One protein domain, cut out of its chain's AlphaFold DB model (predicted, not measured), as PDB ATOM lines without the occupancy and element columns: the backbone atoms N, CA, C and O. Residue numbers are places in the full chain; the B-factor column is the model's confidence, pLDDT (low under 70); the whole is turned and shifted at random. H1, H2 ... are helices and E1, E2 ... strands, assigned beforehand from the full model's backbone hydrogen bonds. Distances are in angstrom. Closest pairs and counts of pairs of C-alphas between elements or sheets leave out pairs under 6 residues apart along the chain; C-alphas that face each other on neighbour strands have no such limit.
ATOM      1  N   LEU A   2      -3.478 -30.560 -20.776       32.84
ATOM      2  CA  LEU A   2      -2.537 -30.607 -21.897       32.84
ATOM      3  C   LEU A   2      -2.746 -31.953 -22.611       32.84
ATOM      4  O   LEU A   2      -2.956 -32.946 -21.915       32.84
ATOM      5  N   PRO A   3      -2.715 -32.007 -23.949       38.78
ATOM      6  CA  PRO A   3      -3.111 -33.183 -24.733       38.78
ATOM      7  C   PRO A   3      -2.141 -34.385 -24.660       38.78
ATOM      8  O   PRO A   3      -2.211 -35.273 -25.501       38.78
ATOM      9  N   ASN A   4      -1.243 -34.432 -23.669       39.16
ATOM     10  CA  ASN A   4      -0.033 -35.259 -23.713       39.16
ATOM     11  C   ASN A   4       0.080 -36.296 -22.577       39.16
ATOM     12  O   ASN A   4       1.139 -36.888 -22.422       39.16
ATOM     13  N   GLY A   5      -0.931 -36.482 -21.720       43.66
ATOM     14  CA  GLY A   5      -0.853 -37.470 -20.625       43.66
ATOM     15  C   GLY A   5       0.164 -37.159 -19.507       43.66
ATOM     16  O   GLY A   5       0.252 -37.910 -18.539       43.66
ATOM     17  N   GLU A   6       0.879 -36.028 -19.568       37.91
ATOM     18  CA  GLU A   6       1.895 -35.624 -18.576       37.91
ATOM     19  C   GLU A   6       1.360 -35.587 -17.136       37.91
ATOM     20  O   GLU A   6       2.081 -35.922 -16.199       37.91
ATOM     21  N   LEU A   7       0.084 -35.232 -16.935       42.19
ATOM     22  CA  LEU A   7      -0.542 -35.230 -15.606       42.19
ATOM     23  C   LEU A   7      -0.753 -36.648 -15.047       42.19
ATOM     24  O   LEU A   7      -0.597 -36.844 -13.843       42.19
ATOM     25  N   ALA A   8      -1.062 -37.631 -15.899       51.72
ATOM     26  CA  ALA A   8      -1.209 -39.028 -15.490       51.72
ATOM     27  C   ALA A   8       0.157 -39.648 -15.151       51.72
ATOM     28  O   ALA A   8       0.295 -40.326 -14.133       51.72
ATOM     29  N   GLN A   9       1.188 -39.330 -15.941       49.84
ATOM     30  CA  GLN A   9       2.560 -39.781 -15.703       49.84
ATOM     31  C   GLN A   9       3.172 -39.150 -14.441       49.84
ATOM     32  O   GLN A   9       3.703 -39.867 -13.598       49.84
ATOM     33  N   THR A  10       2.991 -37.839 -14.235       53.66
ATOM     34  CA  THR A  10       3.403 -37.146 -12.996       53.66
ATOM     35  C   THR A  10       2.668 -37.708 -11.773       53.66
ATOM     36  O   THR A  10       3.236 -37.822 -10.687       53.66
ATOM     37  N   GLY A  11       1.392 -38.080 -11.936       54.75
ATOM     38  CA  GLY A  11       0.620 -38.770 -10.905       54.75
ATOM     39  C   GLY A  11       1.226 -40.125 -10.540       54.75
ATOM     40  O   GLY A  11       1.397 -40.408  -9.358       54.75
ATOM     41  N   ALA A  12       1.601 -40.931 -11.535       58.47
ATOM     42  CA  ALA A  12       2.240 -42.227 -11.329       58.47
ATOM     43  C   ALA A  12       3.626 -42.111 -10.669       58.47
ATOM     44  O   ALA A  12       3.894 -42.824  -9.706       58.47
ATOM     45  N   GLU A  13       4.474 -41.177 -11.111       58.25
ATOM     46  CA  GLU A  13       5.802 -40.938 -10.515       58.25
ATOM     47  C   GLU A  13       5.705 -40.512  -9.046       58.25
ATOM     48  O   GLU A  13       6.435 -41.012  -8.194       58.25
ATOM     49  N   ARG A  14       4.727 -39.666  -8.710       61.75
ATOM     50  CA  ARG A  14       4.486 -39.251  -7.324       61.75
ATOM     51  C   ARG A  14       3.948 -40.381  -6.445       61.75
ATOM     52  O   ARG A  14       4.190 -40.383  -5.242       61.75
ATOM     53  N   ILE A  15       3.209 -41.334  -7.018       62.16
ATOM     54  CA  ILE A  15       2.795 -42.545  -6.298       62.16
ATOM     55  C   ILE A  15       4.023 -43.400  -5.981       62.16
ATOM     56  O   ILE A  15       4.100 -43.910  -4.873       62.16
ATOM     57  N   LEU A  16       4.984 -43.516  -6.902       62.53
ATOM     58  CA  LEU A  16       6.218 -44.270  -6.662       62.53
ATOM     59  C   LEU A  16       7.051 -43.670  -5.522       62.53
ATOM     60  O   LEU A  16       7.519 -44.422  -4.677       62.53
ATOM     61  N   GLU A  17       7.167 -42.341  -5.440       62.34
ATOM     62  CA  GLU A  17       7.842 -41.678  -4.308       62.34
ATOM     63  C   GLU A  17       7.116 -41.875  -2.965       62.34
ATOM     64  O   GLU A  17       7.753 -41.941  -1.919       62.34
ATOM     65  N   LEU A  18       5.781 -41.939  -2.964       62.03
ATOM     66  CA  LEU A  18       4.980 -42.049  -1.736       62.03
ATOM     67  C   LEU A  18       4.732 -43.495  -1.285       62.03
ATOM     68  O   LEU A  18       4.299 -43.705  -0.153       62.03
ATOM     69  N   ALA A  19       4.931 -44.465  -2.176       62.12
ATOM     70  CA  ALA A  19       4.655 -45.878  -1.943       62.12
ATOM     71  C   ALA A  19       5.891 -46.672  -1.496       62.12
ATOM     72  O   ALA A  19       5.818 -47.896  -1.388       62.12
ATOM     73  N   GLU A  20       7.014 -46.007  -1.222       64.75
ATOM     74  CA  GLU A  20       8.139 -46.653  -0.548       64.75
ATOM     75  C   GLU A  20       7.658 -47.189   0.818       64.75
ATOM     76  O   GLU A  20       7.019 -46.473   1.590       64.75
ATOM     77  N   ASP A  21       7.889 -48.480   1.074       69.81
ATOM     78  CA  ASP A  21       7.492 -49.202   2.294       69.81
ATOM     79  C   ASP A  21       5.977 -49.306   2.596       69.81
ATOM     80  O   ASP A  21       5.588 -49.533   3.746       69.81
ATOM     81  N   VAL A  22       5.089 -49.195   1.595       81.25
ATOM     82  CA  VAL A  22       3.639 -49.412   1.803       81.25
ATOM     83  C   VAL A  22       3.186 -50.824   1.423       81.25
ATOM     84  O   VAL A  22       3.540 -51.355   0.376       81.25
ATOM     85  N   ASP A  23       2.309 -51.421   2.235       82.44
ATOM     86  CA  ASP A  23       1.758 -52.756   1.952       82.44
ATOM     87  C   ASP A  23       0.724 -52.758   0.807       82.44
ATOM     88  O   ASP A  23       0.565 -53.753   0.090       82.44
ATOM     89  N   VAL A  24      -0.039 -51.664   0.662       83.81
ATOM     90  CA  VAL A  24      -1.174 -51.560  -0.269       83.81
ATOM     91  C   VAL A  24      -1.277 -50.166  -0.888       83.81
ATOM     92  O   VAL A  24      -1.264 -49.165  -0.175       83.81
ATOM     93  N   VAL A  25      -1.512 -50.104  -2.204       85.56
ATOM     94  CA  VAL A  25      -1.803 -48.863  -2.943       85.56
ATOM     95  C   VAL A  25      -3.201 -48.929  -3.567       85.56
ATOM     96  O   VAL A  25      -3.543 -49.873  -4.279       85.56
ATOM     97  N   LEU A  26      -4.031 -47.912  -3.315       82.50
ATOM     98  CA  LEU A  26      -5.414 -47.819  -3.807       82.50
ATOM     99  C   LEU A  26      -5.591 -46.573  -4.690       82.50
ATOM    100  O   LEU A  26      -6.096 -45.552  -4.211       82.50
ATOM    101  N   PRO A  27      -5.166 -46.602  -5.960       77.00
ATOM    102  CA  PRO A  27      -5.330 -45.451  -6.832       77.00
ATOM    103  C   PRO A  27      -6.805 -45.121  -7.103       77.00
ATOM    104  O   PRO A  27      -7.657 -45.999  -7.277       77.00
ATOM    105  N   GLY A  28      -7.102 -43.820  -7.150       68.00
ATOM    106  CA  GLY A  28      -8.402 -43.311  -7.582       68.00
ATOM    107  C   GLY A  28      -8.669 -43.560  -9.076       68.00
ATOM    108  O   GLY A  28      -7.773 -43.990  -9.803       68.00
ATOM    109  N   PRO A  29      -9.899 -43.297  -9.555       60.31
ATOM    110  CA  PRO A  29     -10.180 -43.309 -10.989       60.31
ATOM    111  C   PRO A  29      -9.311 -42.259 -11.704       60.31
ATOM    112  O   PRO A  29      -9.107 -41.173 -11.160       60.31
ATOM    113  N   GLY A  30      -8.817 -42.579 -12.904       52.47
ATOM    114  CA  GLY A  30      -7.984 -41.668 -13.706       52.47
ATOM    115  C   GLY A  30      -6.511 -42.063 -13.858       52.47
ATOM    116  O   GLY A  30      -5.719 -41.242 -14.304       52.47
ATOM    117  N   LEU A  31      -6.128 -43.302 -13.525       53.44
ATOM    118  CA  LEU A  31      -4.811 -43.836 -13.912       53.44
ATOM    119  C   LEU A  31      -4.692 -44.186 -15.408       53.44
ATOM    120  O   LEU A  31      -3.602 -44.520 -15.856       53.44
ATOM    121  N   SER A  32      -5.779 -44.097 -16.174       43.97
ATOM    122  CA  SER A  32      -5.785 -44.288 -17.627       43.97
ATOM    123  C   SER A  32      -6.982 -43.543 -18.228       43.97
ATOM    124  O   SER A  32      -8.132 -43.888 -17.937       43.97
ATOM    125  N   GLU A  33      -6.725 -42.500 -19.020       47.22
ATOM    126  CA  GLU A  33      -7.714 -41.915 -19.932       47.22
ATOM    127  C   GLU A  33      -7.605 -42.673 -21.267       47.22
ATOM    128  O   GLU A  33      -6.621 -42.526 -21.984       47.22
ATOM    129  N   ASP A  34      -8.629 -43.487 -21.542       49.31
ATOM    130  CA  ASP A  34      -8.916 -44.248 -22.770       49.31
ATOM    131  C   ASP A  34      -8.060 -45.499 -23.110       49.31
ATOM    132  O   ASP A  34      -6.862 -45.561 -22.885       49.31
ATOM    133  N   GLU A  35      -8.745 -46.535 -23.636       50.53
ATOM    134  CA  GLU A  35      -8.323 -47.953 -23.832       50.53
ATOM    135  C   GLU A  35      -8.183 -48.799 -22.546       50.53
ATOM    136  O   GLU A  35      -7.256 -49.574 -22.312       50.53
ATOM    137  N   VAL A  36      -9.205 -48.680 -21.704       58.22
ATOM    138  CA  VAL A  36      -9.029 -48.676 -20.252       58.22
ATOM    139  C   VAL A  36      -8.718 -50.037 -19.619       58.22
ATOM    140  O   VAL A  36      -8.023 -50.065 -18.621       58.22
ATOM    141  N   GLU A  37      -9.164 -51.191 -20.132       59.44
ATOM    142  CA  GLU A  37      -9.035 -52.437 -19.345       59.44
ATOM    143  C   GLU A  37      -7.642 -53.100 -19.397       59.44
ATOM    144  O   GLU A  37      -7.070 -53.403 -18.347       59.44
ATOM    145  N   ARG A  38      -7.095 -53.335 -20.600       61.56
ATOM    146  CA  ARG A  38      -5.748 -53.922 -20.751       61.56
ATOM    147  C   ARG A  38      -4.672 -52.951 -20.274       61.56
ATOM    148  O   ARG A  38      -3.776 -53.373 -19.552       61.56
ATOM    149  N   ASP A  39      -4.813 -51.666 -20.596       75.12
ATOM    150  CA  ASP A  39      -3.868 -50.650 -20.134       75.12
ATOM    151  C   ASP A  39      -3.925 -50.464 -18.610       75.12
ATOM    152  O   ASP A  39      -2.884 -50.430 -17.959       75.12
ATOM    153  N   GLN A  40      -5.114 -50.487 -17.989       76.38
ATOM    154  CA  GLN A  40      -5.226 -50.445 -16.525       76.38
ATOM    155  C   GLN A  40      -4.606 -51.678 -15.863       76.38
ATOM    156  O   GLN A  40      -3.934 -51.535 -14.845       76.38
ATOM    157  N   HIS A  41      -4.810 -52.885 -16.401       82.12
ATOM    158  CA  HIS A  41      -4.165 -54.086 -15.864       82.12
ATOM    159  C   HIS A  41      -2.636 -53.967 -15.910       82.12
ATOM    160  O   HIS A  41      -1.978 -54.165 -14.888       82.12
ATOM    161  N   ASP A  42      -2.085 -53.572 -17.058       82.62
ATOM    162  CA  ASP A  42      -0.642 -53.427 -17.247       82.62
ATOM    163  C   ASP A  42      -0.065 -52.279 -16.401       82.62
ATOM    164  O   ASP A  42       1.016 -52.409 -15.829       82.62
ATOM    165  N   ALA A  43      -0.785 -51.164 -16.260       82.00
ATOM    166  CA  ALA A  43      -0.390 -50.049 -15.402       82.00
ATOM    167  C   ALA A  43      -0.342 -50.452 -13.922       82.00
ATOM    168  O   ALA A  43       0.614 -50.129 -13.217       82.00
ATOM    169  N   VAL A  44      -1.348 -51.195 -13.456       83.75
ATOM    170  CA  VAL A  44      -1.429 -51.682 -12.074       83.75
ATOM    171  C   VAL A  44      -0.355 -52.739 -11.803       83.75
ATOM    172  O   VAL A  44       0.239 -52.722 -10.727       83.75
ATOM    173  N   LEU A  45      -0.053 -53.606 -12.776       86.19
ATOM    174  CA  LEU A  45       1.080 -54.537 -12.720       86.19
ATOM    175  C   LEU A  45       2.415 -53.808 -12.589       86.19
ATOM    176  O   LEU A  45       3.158 -54.079 -11.650       86.19
ATOM    177  N   ARG A  46       2.691 -52.837 -13.468       84.88
ATOM    178  CA  ARG A  46       3.918 -52.028 -13.412       84.88
ATOM    179  C   ARG A  46       4.075 -51.333 -12.061       84.88
ATOM    180  O   ARG A  46       5.174 -51.299 -11.517       84.88
ATOM    181  N   LEU A  47       2.981 -50.809 -11.508       83.88
ATOM    182  CA  LEU A  47       2.995 -50.162 -10.202       83.88
ATOM    183  C   LEU A  47       3.258 -51.158  -9.062       83.88
ATOM    184  O   LEU A  47       4.035 -50.857  -8.159       83.88
ATOM    185  N   ALA A  48       2.652 -52.346  -9.110       88.12
ATOM    186  CA  ALA A  48       2.900 -53.402  -8.129       88.12
ATOM    187  C   ALA A  48       4.355 -53.891  -8.182       88.12
ATOM    188  O   ALA A  48       4.973 -54.084  -7.140       88.12
ATOM    189  N   ASP A  49       4.924 -54.046  -9.380       87.88
ATOM    190  CA  ASP A  49       6.321 -54.451  -9.567       87.88
ATOM    191  C   ASP A  49       7.305 -53.382  -9.079       87.88
ATOM    192  O   ASP A  49       8.312 -53.710  -8.456       87.88
ATOM    193  N   ALA A  50       7.010 -52.105  -9.328       84.88
ATOM    194  CA  ALA A  50       7.878 -51.002  -8.927       84.88
ATOM    195  C   ALA A  50       7.868 -50.738  -7.411       84.88
ATOM    196  O   ALA A  50       8.866 -50.265  -6.874       84.88
ATOM    197  N   THR A  51       6.759 -51.031  -6.727       83.75
ATOM    198  CA  THR A  51       6.579 -50.720  -5.294       83.75
ATOM    199  C   THR A  51       6.680 -51.942  -4.385       83.75
ATOM    200  O   THR A  51       6.880 -51.799  -3.185       83.75
ATOM    201  N   GLY A  52       6.494 -53.154  -4.917       86.12
ATOM    202  CA  GLY A  52       6.315 -54.371  -4.119       86.12
ATOM    203  C   GLY A  52       4.967 -54.451  -3.385       86.12
ATOM    204  O   GLY A  52       4.670 -55.478  -2.770       86.12
ATOM    205  N   ALA A  53       4.135 -53.410  -3.468       89.00
ATOM    206  CA  ALA A  53       2.847 -53.327  -2.798       89.00
ATOM    207  C   ALA A  53       1.764 -54.139  -3.522       89.00
ATOM    208  O   ALA A  53       1.848 -54.438  -4.718       89.00
ATOM    209  N   VAL A  54       0.676 -54.444  -2.808       90.31
ATOM    210  CA  VAL A  54      -0.559 -54.910  -3.452       90.31
ATOM    211  C   VAL A  54      -1.344 -53.706  -3.958       90.31
ATOM    212  O   VAL A  54      -1.744 -52.842  -3.182       90.31
ATOM    213  N   VAL A  55      -1.609 -53.646  -5.257       89.19
ATOM    214  CA  VAL A  55      -2.283 -52.503  -5.883       89.19
ATOM    215  C   VAL A  55      -3.720 -52.872  -6.237       89.19
ATOM    216  O   VAL A  55      -3.941 -53.906  -6.858       89.19
ATOM    217  N   LEU A  56      -4.699 -52.035  -5.876       88.38
ATOM    218  CA  LEU A  56      -6.104 -52.189  -6.281       88.38
ATOM    219  C   LEU A  56      -6.583 -51.000  -7.111       88.38
ATOM    220  O   LEU A  56      -6.796 -49.917  -6.564       88.38
ATOM    221  N   SER A  57      -6.880 -51.207  -8.391       84.88
ATOM    222  CA  SER A  57      -7.462 -50.142  -9.208       84.88
ATOM    223  C   SER A  57      -8.908 -49.801  -8.830       84.88
ATOM    224  O   SER A  57      -9.704 -50.636  -8.381       84.88
ATOM    225  N   GLY A  58      -9.261 -48.528  -9.006       74.69
ATOM    226  CA  GLY A  58     -10.648 -48.070  -9.058       74.69
ATOM    227  C   GLY A  58     -11.282 -48.308 -10.433       74.69
ATOM    228  O   GLY A  58     -10.586 -48.616 -11.390       74.69
ATOM    229  N   GLY A  59     -12.605 -48.143 -10.526       74.69
ATOM    230  CA  GLY A  59     -13.356 -48.272 -11.782       74.69
ATOM    231  C   GLY A  59     -14.479 -49.307 -11.730       74.69
ATOM    232  O   GLY A  59     -14.731 -49.923 -10.691       74.69
ATOM    233  N   GLU A  60     -15.178 -49.462 -12.858       73.31
ATOM    234  CA  GLU A  60     -16.225 -50.476 -13.059       73.31
ATOM    235  C   GLU A  60     -15.646 -51.898 -13.032       73.31
ATOM    236  O   GLU A  60     -16.213 -52.801 -12.404       73.31
ATOM    237  N   VAL A  61     -14.473 -52.056 -13.650       76.25
ATOM    238  CA  VAL A  61     -13.573 -53.186 -13.439       76.25
ATOM    239  C   VAL A  61     -12.423 -52.726 -12.553       76.25
ATOM    240  O   VAL A  61     -11.782 -51.711 -12.822       76.25
ATOM    241  N   SER A  62     -12.139 -53.510 -11.517       81.75
ATOM    242  CA  SER A  62     -10.982 -53.324 -10.645       81.75
ATOM    243  C   SER A  62     -10.021 -54.500 -10.767       81.75
ATOM    244  O   SER A  62     -10.459 -55.653 -10.752       81.75
ATOM    245  N   TYR A  63      -8.727 -54.216 -10.785       85.38
ATOM    246  CA  TYR A  63      -7.664 -55.204 -10.675       85.38
ATOM    247  C   TYR A  63      -6.993 -55.073  -9.320       85.38
ATOM    248  O   TYR A  63      -6.574 -53.982  -8.954       85.38
ATOM    249  N   ALA A  64      -6.893 -56.181  -8.592       88.62
ATOM    250  CA  ALA A  64      -5.979 -56.324  -7.473       88.62
ATOM    251  C   ALA A  64      -4.747 -57.079  -7.964       88.62
ATOM    252  O   ALA A  64      -4.896 -58.169  -8.508       88.62
ATOM    253  N   VAL A  65      -3.552 -56.534  -7.791       88.81
ATOM    254  CA  VAL A  65      -2.323 -57.134  -8.309       88.81
ATOM    255  C   VAL A  65      -1.259 -57.139  -7.231       88.81
ATOM    256  O   VAL A  65      -1.107 -56.169  -6.496       88.81
ATOM    257  N   SER A  66      -0.522 -58.240  -7.149       87.75
ATOM    258  CA  SER A  66       0.669 -58.359  -6.319       87.75
ATOM    259  C   SER A  66       1.809 -58.909  -7.173       87.75
ATOM    260  O   SER A  66       1.630 -59.915  -7.873       87.75
ATOM    261  N   SER A  67       2.970 -58.246  -7.122       83.38
ATOM    262  CA  SER A  67       4.140 -58.615  -7.925       83.38
ATOM    263  C   SER A  67       4.504 -60.091  -7.736       83.38
ATOM    264  O   SER A  67       4.577 -60.603  -6.616       83.38
ATOM    265  N   GLY A  68       4.650 -60.818  -8.848       76.00
ATOM    266  CA  GLY A  68       4.994 -62.247  -8.867       76.00
ATOM    267  C   GLY A  68       3.954 -63.208  -8.263       76.00
ATOM    268  O   GLY A  68       4.151 -64.424  -8.311       76.00
ATOM    269  N   ARG A  69       2.844 -62.705  -7.709       74.62
ATOM    270  CA  ARG A  69       1.828 -63.499  -6.988       74.62
ATOM    271  C   ARG A  69       0.499 -63.609  -7.729       74.62
ATOM    272  O   ARG A  69      -0.277 -64.521  -7.443       74.62
ATOM    273  N   GLY A  70       0.290 -62.763  -8.734       78.94
ATOM    274  CA  GLY A  70      -0.833 -62.827  -9.664       78.94
ATOM    275  C   GLY A  70      -1.774 -61.630  -9.556       78.94
ATOM    276  O   GLY A  70      -1.555 -60.702  -8.776       78.94
ATOM    277  N   ALA A  71      -2.827 -61.674 -10.369       85.38
ATOM    278  CA  ALA A  71      -3.845 -60.640 -10.455       85.38
ATOM    279  C   ALA A  71      -5.239 -61.229 -10.203       85.38
ATOM    280  O   ALA A  71      -5.565 -62.328 -10.659       85.38
ATOM    281  N   TRP A  72      -6.081 -60.472  -9.508       88.88
ATOM    282  CA  TRP A  72      -7.508 -60.726  -9.366       88.88
ATOM    283  C   TRP A  72      -8.278 -59.633 -10.090       88.88
ATOM    284  O   TRP A  72      -8.055 -58.446  -9.861       88.88
ATOM    285  N   ARG A  73      -9.230 -60.036 -10.930       87.06
ATOM    286  CA  ARG A  73     -10.151 -59.127 -11.610       87.06
ATOM    287  C   ARG A  73     -11.502 -59.173 -10.910       87.06
ATOM    288  O   ARG A  73     -12.099 -60.238 -10.769       87.06
ATOM    289  N   GLY A  74     -11.971 -58.016 -10.471       80.12
ATOM    290  CA  GLY A  74     -13.307 -57.813  -9.931       80.12
ATOM    291  C   GLY A  74     -14.148 -56.991 -10.897       80.12
ATOM    292  O   GLY A  74     -13.665 -56.012 -11.462       80.12
ATOM    293  N   SER A  75     -15.409 -57.373 -11.058       71.19
ATOM    294  CA  SER A  75     -16.423 -56.608 -11.784       71.19
ATOM    295  C   SER A  75     -17.673 -56.453 -10.915       71.19
ATOM    296  O   SER A  75     -17.840 -57.153  -9.912       71.19
ATOM    297  N   GLY A  76     -18.548 -55.514 -11.278       67.38
ATOM    298  CA  GLY A  76     -19.805 -55.275 -10.558       67.38
ATOM    299  C   GLY A  76     -19.830 -53.981  -9.750       67.38
ATOM    300  O   GLY A  76     -20.560 -53.885  -8.762       67.38
TER     301      GLY A  76
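Overview. This is residues 2 to 76 of the 167 residues of an uncharacterized protein of Intrasporangium oryzae NRRL B-24470 (UniProt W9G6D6). A small antiparallel sheet of three strands has one helix, H2, lying along one face, while a second helix, H1, is set off to the side and makes a narrow V with H2, the two coming together near their last residues. The long stretch between the helices runs past E1, where residues 24 to 25 pair with it in parallel as a short extra edge. The 75 printed residues include two named helices and then three named strands, with sheet order E1 E2 E3, a mixed class. The whole is compact, with a radius of gyration of the C-alphas of 11.8 A, and only just flat, spanning 36 by 31 by 17 A.

Arrangement. Start at H1, residues 6 to 18, which only just touches H2, residues 36 to 51, with 3 pairs of C-alphas within 8 A; the closest are those of Leu 16 and Thr 51, 6.6 A apart. They run the same way at a shallow tilt of 32 degrees, only just short of steep. In both, every O i to N i+4 pair is within hydrogen-bond range. Next come E1, residues 54 to 56, E2, residues 61 to 66, and E3, residues 70 to 75, a meander, each strand the antiparallel neighbour of the one before. In the hairpin E1 and E2, look for N 65 and O 55 at 2.8 A; in the hairpin E2 and E3, for N 64 and O 72 at 2.8 A. H2 is on this sheet, making two layers, a helix on one face of a sheet. Its height over the sheet is 8.4 A, and it lies over E1 and E2, along the strands, at 22 degrees to E2 on the local plane; the closest C-alphas of H2 and E2 are those of Ala 48 and Ser 66, 5.7 A apart. H1 is not on the sheet.

Along the chain. Find C-alpha 6 at (1.895, -35.624, -18.576); from there H1 runs 18.3 A. H2 runs 21.7 A to C-alpha 51 at (6.579, -50.720, -5.294). E1 measures 6.8 A, E2 16.7 A, and E3 16.9 A, ending at C-alpha 75 at (-16.423, -56.608, -11.784).

Size, cuts and confidence. The C-alphas farthest apart, those of Leu 2 and Arg 69, are 36.4 A apart. The printed part has no cut. The link H1 to H2 is long, with 17 residues; the other links are tight. Mean pLDDT of the printed part is 70.7; residues 2 to 21, 28 to 38 and 76 are under 70.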